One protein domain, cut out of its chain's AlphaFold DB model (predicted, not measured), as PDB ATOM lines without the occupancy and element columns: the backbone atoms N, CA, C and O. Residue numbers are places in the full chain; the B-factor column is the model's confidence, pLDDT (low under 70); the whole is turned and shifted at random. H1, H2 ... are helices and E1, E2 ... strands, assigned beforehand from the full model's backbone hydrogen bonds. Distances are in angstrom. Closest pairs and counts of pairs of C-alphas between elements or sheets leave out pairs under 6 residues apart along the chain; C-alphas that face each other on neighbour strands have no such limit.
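Overview. This is residues 3 to 130 of the 131 residues of an uncharacterized protein of Thalassolituus oleivorans R6-15 (UniProt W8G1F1). Two twisted sheets, E1 E2 E3 E7 and E4 E5 E6, lie partly face to face as a sandwich, and the helix H1 packs slantwise on the larger sheet, on the face turned away from the smaller one. Long loops, residues 3 to 18 and 56 to 71, run round the outside. The printed part has 128 residues, with seven named strands followed by one named helix, in the order E1 E2 E3 E4 E5 E6 E7 H1; the sheets run E1 - E2 - E3 - E7 and E4 - E5 - E6, both antiparallel. The class is mostly strand, though under half of the residues are in named elements. The whole is compact, with a radius of gyration of the C-alphas of 14.3 A and spans of 45 by 38 by 22 A.

Along the chain. In the larger sheet, E1 is residues 19 to 22, 10.6 A long from C-alpha 19 at (117.893, 188.056, 253.834). E2 is residues 32 to 37, 17.2 A; E3 is residues 48 to 55, 23.2 A; E7 is residues 105 to 113, 24.1 A, ending with C-alpha 113 at (114.382, 192.223, 266.847). In the smaller sheet, E4 is residues 72 to 76, 11.9 A; E5 is residues 88 to 93, 15.6 A; E6 is residues 98 to 103, 15.5 A. H1 is residues 118 to 128, 16.0 A, ending with C-alpha 128 at (104.637, 180.854, 267.113).

Arrangement. E1 E2 E3 form a meander, each strand the antiparallel neighbour of the one before, with N 20 and O 35 at 2.9 A and N 34 and O 52 at 2.9 A. E7 is an edge strand beside E3, with N 49 and O 112 at 2.8 A. H1 is on this sheet at a height over the sheet of 8.1 A, over E3 and only just over E2 and E7, with 3 C-alphas on each. On the local plane it stands at 56 degrees to E3, slantwise to the strands. The closest C-alphas of H1 and E2, those of Ala 118 and Val 35, are 6.0 A apart. Within H1 every O i to N i+4 pair is within hydrogen-bond range. E4 E5 E6 form a second meander, with N 74 and O 91 at 2.8 A and N 90 and O 101 at 2.8 A. The facing parts of the two sheets are 10.5 A centre to centre, their strands at 26 degrees. E6 and E7 meet only through their link.

Size, cuts and confidence. The C-alphas farthest apart, those of Ser 44 and Gln 82, are 44.9 A apart. The printed part has no cut. The links E3 to E4 and E4 to E5 are long. The mean pLDDT of the printed part is 92.2; residue 67 and residues 129 to 130 are under 70.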
ATOM      1  N   LYS A   3     107.664 200.512 240.772       95.00
ATOM      2  CA  LYS A   3     107.194 201.457 241.788       95.00
ATOM      3  C   LYS A   3     107.528 200.925 243.175       95.00
ATOM      4  O   LYS A   3     106.969 199.916 243.585       95.00
ATOM      5  N   LEU A   4     108.395 201.625 243.907       95.56
ATOM      6  CA  LEU A   4     108.716 201.288 245.295       95.56
ATOM      7  C   LEU A   4     107.459 201.382 246.175       95.56
ATOM      8  O   LEU A   4     106.720 202.370 246.111       95.56
ATOM      9  N   LEU A   5     107.222 200.359 246.992       96.00
ATOM     10  CA  LEU A   5     106.114 200.307 247.936       96.00
ATOM     11  C   LEU A   5     106.539 200.900 249.281       96.00
ATOM     12  O   LEU A   5     107.386 200.349 249.977       96.00
ATOM     13  N   SER A   6     105.916 202.017 249.664       94.12
ATOM     14  CA  SER A   6     106.214 202.735 250.913       94.12
ATOM     15  C   SER A   6     105.753 202.009 252.175       94.12
ATOM     16  O   SER A   6     106.214 202.327 253.268       94.12
ATOM     17  N   ASP A   7     104.830 201.059 252.026       94.00
ATOM     18  CA  ASP A   7     104.255 200.314 253.147       94.00
ATOM     19  C   ASP A   7     105.218 199.232 253.668       94.00
ATOM     20  O   ASP A   7     105.041 198.706 254.768       94.00
ATOM     21  N   PHE A   8     106.278 198.936 252.905       96.12
ATOM     22  CA  PHE A   8     107.345 198.030 253.301       96.12
ATOM     23  C   PHE A   8     108.505 198.795 253.956       96.12
ATOM     24  O   PHE A   8     108.937 199.828 253.439       96.12
ATOM     25  N   PRO A   9     109.059 198.301 255.082       96.38
ATOM     26  CA  PRO A   9     110.243 198.888 255.686       96.38
ATOM     27  C   PRO A   9     111.415 198.937 254.707       96.38
ATOM     28  O   PRO A   9     111.616 197.999 253.933       96.38
ATOM     29  N   VAL A  10     112.213 200.001 254.809       96.06
ATOM     30  CA  VAL A  10     113.423 200.194 254.002       96.06
ATOM     31  C   VAL A  10     114.368 199.009 254.197       96.06
ATOM     32  O   VAL A  10     114.691 198.649 255.331       96.06
ATOM     33  N   VAL A  11     114.791 198.397 253.096       96.38
ATOM     34  CA  VAL A  11     115.719 197.262 253.092       96.38
ATOM     35  C   VAL A  11     117.124 197.751 253.457       96.38
ATOM     36  O   VAL A  11     117.558 198.790 252.969       96.38
ATOM     37  N   ASP A  12     117.837 197.016 254.311       94.81
ATOM     38  CA  ASP A  12     119.255 197.268 254.595       94.81
ATOM     39  C   ASP A  12     120.096 196.931 253.347       94.81
ATOM     40  O   ASP A  12     120.093 195.796 252.860       94.81
ATOM     41  N   ASP A  13     120.791 197.932 252.807       92.94
ATOM     42  CA  ASP A  13     121.630 197.833 251.609       92.94
ATOM     43  C   ASP A  13     123.115 197.581 251.926       92.94
ATOM     44  O   ASP A  13     123.950 197.483 251.016       92.94
ATOM     45  N   SER A  14     123.459 197.448 253.210       90.38
ATOM     46  CA  SER A  14     124.838 197.276 253.645       90.38
ATOM     47  C   SER A  14     125.419 195.921 253.208       90.38
ATOM     48  O   SER A  14     124.699 194.931 253.053       90.38
ATOM     49  N   PRO A  15     126.755 195.801 253.082       86.94
ATOM     50  CA  PRO A  15     127.409 194.541 252.708       86.94
ATOM     51  C   PRO A  15     127.180 193.376 253.683       86.94
ATOM     52  O   PRO A  15     127.518 192.236 253.370       86.94
ATOM     53  N   HIS A  16     126.673 193.659 254.885       86.88
ATOM     54  CA  HIS A  16     126.427 192.674 255.938       86.88
ATOM     55  C   HIS A  16     124.933 192.410 256.168       86.88
ATOM     56  O   HIS A  16     124.584 191.643 257.079       86.88
ATOM     57  N   ALA A  17     124.070 193.034 255.360       91.56
ATOM     58  CA  ALA A  17     122.638 192.808 255.378       91.56
ATOM     59  C   ALA A  17     122.328 191.324 255.149       91.56
ATOM     60  O   ALA A  17     122.982 190.640 254.357       91.56
ATOM     61  N   SER A  18     121.332 190.811 255.866       94.38
ATOM     62  CA  SER A  18     120.896 189.419 255.753       94.38
ATOM     63  C   SER A  18     119.464 189.346 255.230       94.38
ATOM     64  O   SER A  18     118.584 190.081 255.671       94.38
ATOM     65  N   SER A  19     119.226 188.427 254.298       95.38
ATOM     66  CA  SER A  19     117.893 188.056 253.834       95.38
ATOM     67  C   SER A  19     117.803 186.544 253.637       95.38
ATOM     68  O   SER A  19     118.818 185.870 253.443       95.38
ATOM     69  N   CYS A  20     116.598 185.991 253.744       95.06
ATOM     70  CA  CYS A  20     116.320 184.592 253.442       95.06
ATOM     71  C   CYS A  20     114.914 184.425 252.869       95.06
ATOM     72  O   CYS A  20     114.037 185.266 253.068       95.06
ATOM     73  N   ILE A  21     114.697 183.303 252.191       93.94
ATOM     74  CA  ILE A  21     113.439 182.986 251.519       93.94
ATOM     75  C   ILE A  21     113.061 181.557 251.882       93.94
ATOM     76  O   ILE A  21     113.914 180.668 251.863       93.94
ATOM     77  N   LEU A  22     111.789 181.337 252.194       94.06
ATOM     78  CA  LEU A  22     111.203 180.012 252.312       94.06
ATOM     79  C   LEU A  22     110.118 179.854 251.257       94.06
ATOM     80  O   LEU A  22     109.162 180.627 251.191       94.06
ATOM     81  N   LEU A  23     110.274 178.809 250.453       92.25
ATOM     82  CA  LEU A  23     109.307 178.426 249.443       92.25
ATOM     83  C   LEU A  23     108.444 177.292 249.995       92.25
ATOM     84  O   LEU A  23     108.972 176.235 250.337       92.25
ATOM     85  N   ALA A  24     107.142 177.540 250.107       89.69
ATOM     86  CA  ALA A  24     106.147 176.584 250.566       89.69
ATOM     87  C   ALA A  24     105.162 176.262 249.425       89.69
ATOM     88  O   ALA A  24     105.561 176.282 248.262       89.69
ATOM     89  N   HIS A  25     103.899 175.954 249.740       88.19
ATOM     90  CA  HIS A  25     102.872 175.710 248.719       88.19
ATOM     91  C   HIS A  25     102.289 176.998 248.124       88.19
ATOM     92  O   HIS A  25     101.724 176.940 247.039       88.19
ATOM     93  N   GLY A  26     102.431 178.124 248.827       86.50
ATOM     94  CA  GLY A  26     101.978 179.439 248.383       86.50
ATOM     95  C   GLY A  26     100.493 179.725 248.641       86.50
ATOM     96  O   GLY A  26     100.019 180.826 248.381       86.50
ATOM     97  N   ASP A  27      99.756 178.789 249.232       89.06
ATOM     98  CA  ASP A  27      98.341 178.969 249.560       89.06
ATOM     99  C   ASP A  27      98.114 179.598 250.952       89.06
ATOM    100  O   ASP A  27      99.044 179.924 251.690       89.06
ATOM    101  N   SER A  28      96.843 179.761 251.333       86.06
ATOM    102  CA  SER A  28      96.445 180.325 252.632       86.06
ATOM    103  C   SER A  28      96.813 179.468 253.850       86.06
ATOM    104  O   SER A  28      96.656 179.930 254.976       86.06
ATOM    105  N   VAL A  29      97.208 178.208 253.657       87.94
ATOM    106  CA  VAL A  29      97.603 177.284 254.733       87.94
ATOM    107  C   VAL A  29      99.125 177.236 254.868       87.94
ATOM    108  O   VAL A  29      99.644 177.090 255.971       87.94
ATOM    109  N   SER A  30      99.846 177.342 253.753       90.88
ATOM    110  CA  SER A  30     101.298 177.211 253.681       90.88
ATOM    111  C   SER A  30     101.878 178.252 252.713       90.88
ATOM    112  O   SER A  30     102.300 177.904 251.604       90.88
ATOM    113  N   PRO A  31     101.889 179.535 253.114       95.25
ATOM    114  CA  PRO A  31     102.293 180.648 252.261       95.25
ATOM    115  C   PRO A  31     103.811 180.703 252.053       95.25
ATOM    116  O   PRO A  31     104.592 180.131 252.821       95.25
ATOM    117  N   HIS A  32     104.254 181.421 251.021       96.62
ATOM    118  CA  HIS A  32     105.674 181.731 250.855       96.62
ATOM    119  C   HIS A  32     106.112 182.774 251.884       96.62
ATOM    120  O   HIS A  32     105.334 183.654 252.251       96.62
ATOM    121  N   TYR A  33     107.377 182.716 252.304       96.69
ATOM    122  CA  TYR A  33     107.937 183.719 253.206       96.69
ATOM    123  C   TYR A  33     109.194 184.349 252.632       96.69
ATOM    124  O   TYR A  33     110.131 183.659 252.222       96.69
ATOM    125  N   PHE A  34     109.241 185.674 252.685       97.06
ATOM    126  CA  PHE A  34     110.421 186.461 252.369       97.06
ATOM    127  C   PHE A  34     110.824 187.270 253.600       97.06
ATOM    128  O   PHE A  34     110.005 187.967 254.199       97.06
ATOM    129  N   VAL A  35     112.087 187.165 254.003       97.56
ATOM    130  CA  VAL A  35     112.610 187.850 255.187       97.56
ATOM    131  C   VAL A  35     113.817 188.669 254.795       97.56
ATOM    132  O   VAL A  35     114.754 188.157 254.181       97.56
ATOM    133  N   TYR A  36     113.822 189.933 255.196       97.38
ATOM    134  CA  TYR A  36     114.946 190.826 254.963       97.38
ATOM    135  C   TYR A  36     115.226 191.699 256.178       97.38
ATOM    136  O   TYR A  36     114.356 191.957 257.015       97.38
ATOM    137  N   GLU A  37     116.480 192.120 256.292       96.94
ATOM    138  CA  GLU A  37     116.905 193.077 257.299       96.94
ATOM    139  C   GLU A  37     116.449 194.488 256.941       96.94
ATOM    140  O   GLU A  37     116.580 194.937 255.804       96.94
ATOM    141  N   VAL A  38     115.921 195.183 257.940       96.31
ATOM    142  CA  VAL A  38     115.487 196.571 257.829       96.31
ATOM    143  C   VAL A  38     116.680 197.487 258.071       96.31
ATOM    144  O   VAL A  38     117.416 197.291 259.042       96.31
ATOM    145  N   ALA A  39     116.822 198.513 257.232       94.75
ATOM    146  CA  ALA A  39     117.851 199.533 257.370       94.75
ATOM    147  C   ALA A  39     117.834 200.162 258.772       94.75
ATOM    148  O   ALA A  39     116.777 200.384 259.376       94.75
ATOM    149  N   ARG A  40     119.028 200.441 259.299       91.00
ATOM    150  CA  ARG A  40     119.229 201.000 260.640       91.00
ATOM    151  C   ARG A  40     119.881 202.369 260.557       91.00
ATOM    152  O   ARG A  40     120.859 202.541 259.839       91.00
ATOM    153  N   ASP A  41     119.420 203.286 261.402       86.38
ATOM    154  CA  ASP A  41     120.001 204.630 261.503       86.38
ATOM    155  C   ASP A  41     121.452 204.606 262.025       86.38
ATOM    156  O   ASP A  41     122.260 205.469 261.689       86.38
ATOM    157  N   PHE A  42     121.799 203.609 262.852       84.12
ATOM    158  CA  PHE A  42     123.124 203.466 263.461       84.12
ATOM    159  C   PHE A  42     123.530 201.993 263.588       84.12
ATOM    160  O   PHE A  42     122.709 201.139 263.926       84.12
ATOM    161  N   LEU A  43     124.824 201.690 263.428       78.38
ATOM    162  CA  LEU A  43     125.354 200.318 263.542       78.38
ATOM    163  C   LEU A  43     125.148 199.684 264.928       78.38
ATOM    164  O   LEU A  43     125.077 198.459 265.036       78.38
ATOM    165  N   SER A  44     125.053 200.506 265.976       84.38
ATOM    166  CA  SER A  44     124.786 200.070 267.350       84.38
ATOM    167  C   SER A  44     123.327 199.686 267.598       84.38
ATOM    168  O   SER A  44     123.044 199.014 268.591       84.38
ATOM    169  N   ALA A  45     122.398 200.096 266.727       89.00
ATOM    170  CA  ALA A  45     120.999 199.716 266.854       89.00
ATOM    171  C   ALA A  45     120.853 198.197 266.641       89.00
ATOM    172  O   ALA A  45     121.507 197.642 265.751       89.00
ATOM    173  N   PRO A  46     120.007 197.499 267.415       90.31
ATOM    174  CA  PRO A  46     119.761 196.078 267.203       90.31
ATOM    175  C   PRO A  46     119.306 195.789 265.769       90.31
ATOM    176  O   PRO A  46     118.469 196.507 265.218       90.31
ATOM    177  N   ARG A  47     119.831 194.709 265.178       93.88
ATOM    178  CA  ARG A  47     119.354 194.210 263.881       93.88
ATOM    179  C   ARG A  47     117.866 193.901 263.973       93.88
ATOM    180  O   ARG A  47     117.398 193.336 264.970       93.88
ATOM    181  N   THR A  48     117.144 194.296 262.937       96.00
ATOM    182  CA  THR A  48     115.697 194.134 262.846       96.00
ATOM    183  C   THR A  48     115.369 193.485 261.518       96.00
ATOM    184  O   THR A  48     115.856 193.928 260.486       96.00
ATOM    185  N   PHE A  49     114.532 192.461 261.544       97.50
ATOM    186  CA  PHE A  49     114.075 191.754 260.357       97.50
ATOM    187  C   PHE A  49     112.578 191.941 260.209       97.50
ATOM    188  O   PHE A  49     111.853 191.983 261.205       97.50
ATOM    189  N   VAL A  50     112.116 192.034 258.975       97.56
ATOM    190  CA  VAL A  50     110.692 191.957 258.669       97.56
ATOM    191  C   VAL A  50     110.411 190.631 257.985       97.56
ATOM    192  O   VAL A  50     111.182 190.193 257.131       97.56
ATOM    193  N   VAL A  51     109.335 189.975 258.409       97.69
ATOM    194  CA  VAL A  51     108.870 188.714 257.832       97.69
ATOM    195  C   VAL A  51     107.626 189.014 257.015       97.69
ATOM    196  O   VAL A  51     106.635 189.518 257.547       97.69
ATOM    197  N   VAL A  52     107.707 188.736 255.719       97.88
ATOM    198  CA  VAL A  52     106.621 188.937 254.764       97.88
ATOM    199  C   VAL A  52     106.050 187.578 254.398       97.88
ATOM    200  O   VAL A  52     106.774 186.717 253.905       97.88
ATOM    201  N   GLU A  53     104.759 187.409 254.639       97.12
ATOM    202  CA  GLU A  53     103.950 186.305 254.139       97.12
ATOM    203  C   GLU A  53     103.411 186.664 252.753       97.12
ATOM    204  O   GLU A  53     102.936 187.784 252.548       97.12
ATOM    205  N   ILE A  54     103.490 185.733 251.805       97.44
ATOM    206  CA  ILE A  54     103.065 185.941 250.422       97.44
ATOM    207  C   ILE A  54     102.146 184.793 249.993       97.44
ATOM    208  O   ILE A  54     102.561 183.633 249.949       97.44
ATOM    209  N   LEU A  55     100.908 185.146 249.645       96.88
ATOM    210  CA  LEU A  55      99.922 184.255 249.041       96.88
ATOM    211  C   LEU A  55     100.064 184.307 247.522       96.88
ATOM    212  O   LEU A  55      99.902 185.367 246.915       96.88
ATOM    213  N   SER A  56     100.361 183.164 246.921       94.69
ATOM    214  CA  SER A  56     100.522 182.982 245.486       94.69
ATOM    215  C   SER A  56     100.336 181.518 245.105       94.69
ATOM    216  O   SER A  56     100.923 180.641 245.723       94.69
ATOM    217  N   ASP A  57      99.614 181.249 244.023       89.81
ATOM    218  CA  ASP A  57      99.572 179.895 243.454       89.81
ATOM    219  C   ASP A  57     100.833 179.578 242.617       89.81
ATOM    220  O   ASP A  57     100.965 178.484 242.062       89.81
ATOM    221  N   LEU A  58     101.758 180.537 242.491       91.19
ATOM    222  CA  LEU A  58     102.957 180.455 241.669       91.19
ATOM    223  C   LEU A  58     104.219 180.546 242.526       91.19
ATOM    224  O   LEU A  58     104.364 181.388 243.410       91.19
ATOM    225  N   SER A  59     105.199 179.712 242.186       91.31
ATOM    226  CA  SER A  59     106.525 179.816 242.782       91.31
ATOM    227  C   SER A  59     107.203 181.130 242.370       91.31
ATOM    228  O   SER A  59     107.161 181.486 241.187       91.31
ATOM    229  N   PRO A  60     107.906 181.812 243.290       93.94
ATOM    230  CA  PRO A  60     108.740 182.950 242.928       93.94
ATOM    231  C   PRO A  60     109.891 182.521 242.013       93.94
ATOM    232  O   PRO A  60     110.362 181.380 242.064       93.94
ATOM    233  N   TRP A  61     110.410 183.463 241.230       94.25
ATOM    234  CA  TRP A  61     111.578 183.261 240.373       94.25
ATOM    235  C   TRP A  61     112.656 184.313 240.634       94.25
ATOM    236  O   TRP A  61     112.397 185.399 241.151       94.25
ATOM    237  N   MET A  62     113.903 183.979 240.296       93.38
ATOM    238  CA  MET A  62     114.990 184.957 240.346       93.38
ATOM    239  C   MET A  62     114.794 185.973 239.225       93.38
ATOM    240  O   MET A  62     114.658 185.595 238.059       93.38
ATOM    241  N   SER A  63     114.789 187.252 239.583       93.19
ATOM    242  CA  SER A  63     114.647 188.337 238.621       93.19
ATOM    243  C   SER A  63     115.866 188.409 237.705       93.19
ATOM    244  O   SER A  63     116.998 188.187 238.134       93.19
ATOM    245  N   GLN A  64     115.627 188.760 236.444       89.25
ATOM    246  CA  GLN A  64     116.672 189.050 235.454       89.25
ATOM    247  C   GLN A  64     116.725 190.545 235.104       89.25
ATOM    248  O   GLN A  64     117.355 190.931 234.125       89.25
ATOM    249  N   ARG A  65     116.024 191.397 235.867       88.00
ATOM    250  CA  ARG A  65     115.966 192.836 235.594       88.00
ATOM    251  C   ARG A  65     117.284 193.489 235.994       88.00
ATOM    252  O   ARG A  65     117.606 193.528 237.175       88.00
ATOM    253  N   GLU A  66     117.991 194.040 235.012       79.25
ATOM    254  CA  GLU A  66     119.254 194.762 235.219       79.25
ATOM    255  C   GLU A  66     119.048 196.212 235.698       79.25
ATOM    256  O   GLU A  66     119.963 196.814 236.243       79.25
ATOM    257  N   GLU A  67     117.844 196.770 235.536       69.25
ATOM    258  CA  GLU A  67     117.530 198.190 235.788       69.25
ATOM    259  C   GLU A  67     117.203 198.526 237.260       69.25
ATOM    260  O   GLU A  67     116.564 199.540 237.543       69.25
ATOM    261  N   VAL A  68     117.562 197.662 238.212       76.88
ATOM    262  CA  VAL A  68     117.204 197.832 239.630       76.88
ATOM    263  C   VAL A  68     118.423 198.309 240.411       76.88
ATOM    264  O   VAL A  68     119.177 197.511 240.960       76.88
ATOM    265  N   ASP A  69     118.607 199.627 240.451       79.06
ATOM    266  CA  ASP A  69     119.722 200.255 241.175       79.06
ATOM    267  C   ASP A  69     119.490 200.318 242.701       79.06
ATOM    268  O   ASP A  69     120.447 200.439 243.470       79.06
ATOM    269  N   ASP A  70     118.234 200.190 243.144       87.94
ATOM    270  CA  ASP A  70     117.808 200.355 244.537       87.94
ATOM    271  C   ASP A  70     117.309 199.046 245.174       87.94
ATOM    272  O   ASP A  70     116.670 198.212 244.531       87.94
ATOM    273  N   VAL A  71     117.520 198.894 246.485       93.62
ATOM    274  CA  VAL A  71     116.900 197.819 247.278       93.62
ATOM    275  C   VAL A  71     115.502 198.223 247.749       93.62
ATOM    276  O   VAL A  71     115.230 199.389 248.027       93.62
ATOM    277  N   GLY A  72     114.596 197.257 247.881       96.00
ATOM    278  CA  GLY A  72     113.215 197.528 248.265       96.00
ATOM    279  C   GLY A  72     112.236 196.445 247.841       96.00
ATOM    280  O   GLY A  72     112.604 195.435 247.242       96.00
ATOM    281  N   VAL A  73     110.963 196.688 248.140       97.00
ATOM    282  CA  VAL A  73     109.847 195.917 247.586       97.00
ATOM    283  C   VAL A  73     109.136 196.798 246.572       97.00
ATOM    284  O   VAL A  73     108.701 197.904 246.897       97.00
ATOM    285  N   PHE A  74     109.042 196.330 245.336       96.81
ATOM    286  CA  PHE A  74     108.526 197.097 244.213       96.81
ATOM    287  C   PHE A  74     107.296 196.418 243.628       96.81
ATOM    288  O   PHE A  74     107.281 195.205 243.436       96.81
ATOM    289  N   LEU A  75     106.300 197.220 243.269       96.12
ATOM    290  CA  LEU A  75     105.275 196.814 242.323       96.12
ATOM    291  C   LEU A  75     105.858 196.889 240.912       96.12
ATOM    292  O   LEU A  75     106.401 197.921 240.496       96.12
ATOM    293  N   VAL A  76     105.720 195.798 240.177       95.38
ATOM    294  CA  VAL A  76     106.180 195.653 238.804       95.38
ATOM    295  C   VAL A  76     104.983 195.797 237.874       95.38
ATOM    296  O   VAL A  76     104.022 195.038 237.936       95.38
ATOM    297  N   SER A  77     105.038 196.774 236.977       91.44
ATOM    298  CA  SER A  77     104.106 196.871 235.853       91.44
ATOM    299  C   SER A  77     104.807 196.362 234.602       91.44
ATOM    300  O   SER A  77     105.642 197.075 234.028       91.44
ATOM    301  N   ASP A  78     104.480 195.132 234.218       88.88
ATOM    302  CA  ASP A  78     104.987 194.453 233.030       88.88
ATOM    303  C   ASP A  78     103.816 194.151 232.091       88.88
ATOM    304  O   ASP A  78     102.864 193.489 232.492       88.88
ATOM    305  N   SER A  79     103.852 194.681 230.867       87.31
ATOM    306  CA  SER A  79     102.770 194.483 229.895       87.31
ATOM    307  C   SER A  79     102.694 193.054 229.369       87.31
ATOM    308  O   SER A  79     101.655 192.667 228.836       87.31
ATOM    309  N   ASP A  80     103.777 192.290 229.503       90.25
ATOM    310  CA  ASP A  80     103.873 190.928 228.982       90.25
ATOM    311  C   ASP A  80     103.327 189.890 229.975       90.25
ATOM    312  O   ASP A  80     103.102 188.735 229.609       90.25
ATOM    313  N   ILE A  81     103.064 190.300 231.222       89.75
ATOM    314  CA  ILE A  81     102.483 189.458 232.269       89.75
ATOM    315  C   ILE A  81     101.003 189.811 232.422       89.75
ATOM    316  O   ILE A  81     100.640 190.938 232.755       89.75
ATOM    317  N   GLN A  82     100.141 188.824 232.189       91.19
ATOM    318  CA  GLN A  82      98.715 188.937 232.483       91.19
ATOM    319  C   GLN A  82      98.487 188.614 233.959       91.19
ATOM    320  O   GLN A  82      98.893 187.548 234.413       91.19
ATOM    321  N   LEU A  83      97.860 189.545 234.675       94.06
ATOM    322  CA  LEU A  83      97.509 189.417 236.086       94.06
ATOM    323  C   LEU A  83      95.994 189.294 236.226       94.06
ATOM    324  O   LEU A  83      95.250 190.000 235.530       94.06
ATOM    325  N   ASP A  84      95.548 188.442 237.143       92.81
ATOM    326  CA  ASP A  84      94.156 188.434 237.585       92.81
ATOM    327  C   ASP A  84      93.826 189.698 238.406       92.81
ATOM    328  O   ASP A  84      94.696 190.473 238.808       92.81
ATOM    329  N   ALA A  85      92.533 189.959 238.627       89.88
ATOM    330  CA  ALA A  85      92.064 191.216 239.222       89.88
ATOM    331  C   ALA A  85      92.539 191.453 240.670       89.88
ATOM    332  O   ALA A  85      92.523 192.593 241.136       89.88
ATOM    333  N   ASP A  86      92.909 190.390 241.382       93.06
ATOM    334  CA  ASP A  86      93.429 190.401 242.748       93.06
ATOM    335  C   ASP A  86      94.937 190.130 242.821       93.06
ATOM    336  O   ASP A  86      95.471 189.979 243.916       93.06
ATOM    337  N   GLU A  87      95.628 190.079 241.680       95.38
ATOM    338  CA  GLU A  87      97.054 189.791 241.619       95.38
ATOM    339  C   GLU A  87      97.904 191.047 241.424       95.38
ATOM    340  O   GLU A  87      97.601 191.959 240.653       95.38
ATOM    341  N   GLU A  88      99.046 191.047 242.096       96.25
ATOM    342  CA  GLU A  88     100.095 192.042 241.971       96.25
ATOM    343  C   GLU A  88     101.411 191.345 241.651       96.25
ATOM    344  O   GLU A  88     101.789 190.363 242.290       96.25
ATOM    345  N   HIS A  89     102.153 191.878 240.686       97.19
ATOM    346  CA  HIS A  89     103.509 191.424 240.430       97.19
ATOM    347  C   HIS A  89     104.479 192.190 241.332       97.19
ATOM    348  O   HIS A  89     104.671 193.399 241.175       97.19
ATOM    349  N   LEU A  90     105.085 191.490 242.286       97.31
ATOM    350  CA  LEU A  90     106.024 192.053 243.243       97.31
ATOM    351  C   LEU A  90     107.454 191.642 242.926       97.31
ATOM    352  O   LEU A  90     107.738 190.495 242.592       97.31
ATOM    353  N   LEU A  91     108.361 192.590 243.122       97.25
ATOM    354  CA  LEU A  91     109.798 192.400 243.097       97.25
ATOM    355  C   LEU A  91     110.358 192.700 244.489       97.25
ATOM    356  O   LEU A  91     110.296 193.830 244.967       97.25
ATOM    357  N   PHE A  92     110.958 191.694 245.114       96.81
ATOM    358  CA  PHE A  92     111.738 191.816 246.337       96.81
ATOM    359  C   PHE A  92     113.215 191.942 245.967       96.81
ATOM    360  O   PHE A  92     113.856 190.963 245.579       96.81
ATOM    361  N   CYS A  93     113.762 193.147 246.084       96.06
ATOM    362  CA  CYS A  93     115.169 193.425 245.837       96.06
ATOM    363  C   CYS A  93     115.899 193.674 247.160       96.06
ATOM    364  O   CYS A  93     115.606 194.606 247.906       96.06
ATOM    365  N   THR A  94     116.875 192.828 247.452       94.31
ATOM    366  CA  THR A  94     117.817 192.977 248.563       94.31
ATOM    367  C   THR A  94     119.229 192.948 248.010       94.31
ATOM    368  O   THR A  94     119.444 192.575 246.859       94.31
ATOM    369  N   LYS A  95     120.226 193.247 248.847       88.75
ATOM    370  CA  LYS A  95     121.619 193.198 248.398       88.75
ATOM    371  C   LYS A  95     122.067 191.814 247.905       88.75
ATOM    372  O   LYS A  95     122.976 191.726 247.085       88.75
ATOM    373  N   LEU A  96     121.453 190.750 248.428       85.56
ATOM    374  CA  LEU A  96     121.829 189.360 248.156       85.56
ATOM    375  C   LEU A  96     120.918 188.665 247.139       85.56
ATOM    376  O   LEU A  96     121.353 187.733 246.468       85.56
ATOM    377  N   HIS A  97     119.657 189.084 247.055       89.06
ATOM    378  CA  HIS A  97     118.628 188.387 246.291       89.06
ATOM    379  C   HIS A  97     117.705 189.384 245.603       89.06
ATOM    380  O   HIS A  97     117.254 190.338 246.238       89.06
ATOM    381  N   GLN A  98     117.369 189.093 244.349       93.69
ATOM    382  CA  GLN A  98     116.367 189.805 243.571       93.69
ATOM    383  C   GLN A  98     115.334 188.792 243.080       93.69
ATOM    384  O   GLN A  98     115.643 187.918 242.270       93.69
ATOM    385  N   VAL A  99     114.124 188.863 243.626       95.25
ATOM    386  CA  VAL A  99     113.114 187.811 243.483       95.25
ATOM    387  C   VAL A  99     111.790 188.412 243.066       95.25
ATOM    388  O   VAL A  99     111.315 189.349 243.697       95.25
ATOM    389  N   GLU A 100     111.197 187.861 242.019       96.69
ATOM    390  CA  GLU A 100     109.884 188.250 241.519       96.69
ATOM    391  C   GLU A 100     108.841 187.182 241.866       96.69
ATOM    392  O   GLU A 100     109.145 185.987 241.938       96.69
ATOM    393  N   ILE A 101     107.613 187.628 242.118       96.62
ATOM    394  CA  ILE A 101     106.462 186.773 242.401       96.62
ATOM    395  C   ILE A 101     105.171 187.478 241.993       96.62
ATOM    396  O   ILE A 101     104.987 188.665 242.261       96.62
ATOM    397  N   ILE A 102     104.251 186.740 241.379       96.81
ATOM    398  CA  ILE A 102     102.860 187.178 241.239       96.81
ATOM    399  C   ILE A 102     102.159 186.806 242.534       96.81
ATOM    400  O   ILE A 102     102.100 185.632 242.872       96.81
ATOM    401  N   SER A 103     101.674 187.777 243.289       96.00
ATOM    402  CA  SER A 103     101.050 187.555 244.590       96.00
ATOM    403  C   SER A 103      99.610 188.030 244.586       96.00
ATOM    404  O   SER A 103      99.333 189.116 244.093       96.00
ATOM    405  N   ARG A 104      98.714 187.279 245.225       95.81
ATOM    406  CA  ARG A 104      97.374 187.772 245.579       95.81
ATOM    407  C   ARG A 104      97.401 188.673 246.806       95.81
ATOM    408  O   ARG A 104      96.543 189.523 247.013       95.81
ATOM    409  N   LYS A 105      98.367 188.423 247.691       95.12
ATOM    410  CA  LYS A 105      98.542 189.186 248.922       95.12
ATOM    411  C   LYS A 105      99.968 189.046 249.423       95.12
ATOM    412  O   LYS A 105     100.446 187.928 249.583       95.12
ATOM    413  N   ALA A 106     100.601 190.163 249.754       96.50
ATOM    414  CA  ALA A 106     101.822 190.195 250.545       96.50
ATOM    415  C   ALA A 106     101.553 190.960 251.844       96.50
ATOM    416  O   ALA A 106     100.950 192.033 251.835       96.50
ATOM    417  N   THR A 107     101.928 190.402 252.990       96.31
ATOM    418  CA  THR A 107     101.644 191.000 254.301       96.31
ATOM    419  C   THR A 107     102.838 190.871 255.222       96.31
ATOM    420  O   THR A 107     103.427 189.805 255.364       96.31
ATOM    421  N   ILE A 108     103.183 191.969 255.887       97.12
ATOM    422  CA  ILE A 108     104.155 191.952 256.975       97.12
ATOM    423  C   ILE A 108     103.484 191.316 258.190       97.12
ATOM    424  O   ILE A 108     102.597 191.922 258.793       97.12
ATOM    425  N   VAL A 109     103.897 190.099 258.537       95.81
ATOM    426  CA  VAL A 109     103.296 189.333 259.642       95.81
ATOM    427  C   VAL A 109     104.005 189.563 260.971       95.81
ATOM    428  O   VAL A 109     103.370 189.520 262.021       95.81
ATOM    429  N   ASP A 110     105.305 189.863 260.950       95.75
ATOM    430  CA  ASP A 110     106.049 190.207 262.160       95.75
ATOM    431  C   ASP A 110     107.246 191.112 261.838       95.75
ATOM    432  O   ASP A 110     107.821 191.085 260.741       95.75
ATOM    433  N   ARG A 111     107.649 191.896 262.837       95.56
ATOM    434  CA  ARG A 111     108.904 192.641 262.853       95.56
ATOM    435  C   ARG A 111     109.711 192.175 264.051       95.56
ATOM    436  O   ARG A 111     109.368 192.433 265.203       95.56
ATOM    437  N   VAL A 112     110.805 191.490 263.759       94.44
ATOM    438  CA  VAL A 112     111.558 190.709 264.730       94.44
ATOM    439  C   VAL A 112     112.879 191.405 265.059       94.44
ATOM    440  O   VAL A 112     113.596 191.853 264.166       94.44
ATOM    441  N   TYR A 113     113.225 191.475 266.345       92.31
ATOM    442  CA  TYR A 113     114.382 192.223 266.847       92.31
ATOM    443  C   TYR A 113     115.429 191.308 267.481       92.31
ATOM    444  O   TYR A 113     115.092 190.307 268.110       92.31
ATOM    445  N   GLY A 114     116.701 191.701 267.386       85.75
ATOM    446  CA  GLY A 114     117.782 191.120 268.193       85.75
ATOM    447  C   GLY A 114     118.369 189.811 267.661       85.75
ATOM    448  O   GLY A 114     119.159 189.175 268.355       85.75
ATOM    449  N   PHE A 115     118.029 189.414 266.433       90.75
ATOM    450  CA  PHE A 115     118.627 188.245 265.785       90.75
ATOM    451  C   PHE A 115     119.872 188.612 264.989       90.75
ATOM    452  O   PHE A 115     120.045 189.737 264.534       90.75
ATOM    453  N   SER A 116     120.751 187.628 264.807       89.56
ATOM    454  CA  SER A 116     121.947 187.787 263.984       89.56
ATOM    455  C   SER A 116     121.691 187.528 262.498       89.56
ATOM    456  O   SER A 116     122.517 187.920 261.691       89.56
ATOM    457  N   GLU A 117     120.617 186.826 262.131       94.12
ATOM    458  CA  GLU A 117     120.399 186.290 260.778       94.12
ATOM    459  C   GLU A 117     118.900 186.161 260.480       94.12
ATOM    460  O   GLU A 117     118.122 185.801 261.373       94.12
ATOM    461  N   ALA A 118     118.517 186.374 259.217       95.94
ATOM    462  CA  ALA A 118     117.128 186.332 258.757       95.94
ATOM    463  C   ALA A 118     116.444 184.975 259.014       95.94
ATOM    464  O   ALA A 118     115.302 184.929 259.467       95.94
ATOM    465  N   THR A 119     117.161 183.860 258.843       96.06
ATOM    466  CA  THR A 119     116.616 182.509 259.067       96.06
ATOM    467  C   THR A 119     116.136 182.304 260.504       96.06
ATOM    468  O   THR A 119     115.117 181.656 260.733       96.06
ATOM    469  N   LYS A 120     116.831 182.877 261.496       95.38
ATOM    470  CA  LYS A 120     116.412 182.766 262.903       95.38
ATOM    471  C   LYS A 120     115.142 183.571 263.176       95.38
ATOM    472  O   LYS A 120     114.296 183.104 263.934       95.38
ATOM    473  N   ALA A 121     115.005 184.737 262.539       95.00
ATOM    474  CA  ALA A 121     113.778 185.524 262.603       95.00
ATOM    475  C   ALA A 121     112.598 184.754 261.988       95.00
ATOM    476  O   ALA A 121     111.541 184.670 262.609       95.00
ATOM    477  N   LEU A 122     112.805 184.107 260.834       95.88
ATOM    478  CA  LEU A 122     111.785 183.268 260.201       95.88
ATOM    479  C   LEU A 122     111.353 182.105 261.105       95.88
ATOM    480  O   LEU A 122     110.164 181.922 261.347       95.88
ATOM    481  N   ILE A 123     112.311 181.344 261.647       94.88
ATOM    482  CA  ILE A 123     112.022 180.216 262.548       94.88
ATOM    483  C   ILE A 123     111.202 180.677 263.756       94.88
ATOM    484  O   ILE A 123     110.288 179.967 264.171       94.88
ATOM    485  N   GLN A 124     111.495 181.854 264.317       93.19
ATOM    486  CA  GLN A 124     110.715 182.373 265.436       93.19
ATOM    487  C   GLN A 124     109.244 182.561 265.054       93.19
ATOM    488  O   GLN A 124     108.387 182.110 265.812       93.19
ATOM    489  N   VAL A 125     108.953 183.193 263.914       92.19
ATOM    490  CA  VAL A 125     107.571 183.399 263.445       92.19
ATOM    491  C   VAL A 125     106.877 182.055 263.228       92.19
ATOM    492  O   VAL A 125     105.884 181.775 263.892       92.19
ATOM    493  N   LEU A 126     107.488 181.154 262.455       92.25
ATOM    494  CA  LEU A 126     106.916 179.831 262.169       92.25
ATOM    495  C   LEU A 126     106.712 178.969 263.429       92.25
ATOM    496  O   LEU A 126     105.846 178.098 263.478       92.25
ATOM    497  N   SER A 127     107.517 179.181 264.473       90.06
ATOM    498  CA  SER A 127     107.361 178.477 265.751       90.06
ATOM    499  C   SER A 127     106.227 179.020 266.628       90.06
ATOM    500  O   SER A 127     105.760 178.298 267.511       90.06
ATOM    501  N   LYS A 128     105.790 180.269 266.412       83.81
ATOM    502  CA  LYS A 128     104.637 180.854 267.113       83.81
ATOM    503  C   LYS A 128     103.326 180.292 266.569       83.81
ATOM    504  O   LYS A 128     102.456 179.985 267.374       83.81
ATOM    505  N   ASP A 129     103.238 180.090 265.256       65.75
ATOM    506  CA  ASP A 129     102.018 179.613 264.584       65.75
ATOM    507  C   ASP A 129     101.725 178.121 264.819       65.75
ATOM    508  O   ASP A 129     100.634 177.637 264.543       65.75
ATOM    509  N   ASN A 130     102.685 177.383 265.386       56.34
ATOM    510  CA  ASN A 130     102.526 175.982 265.789       56.34
ATOM    511  C   ASN A 130     101.996 175.807 267.235       56.34
ATOM    512  O   ASN A 130     102.197 174.747 267.837       56.34
TER     513      ASN A 130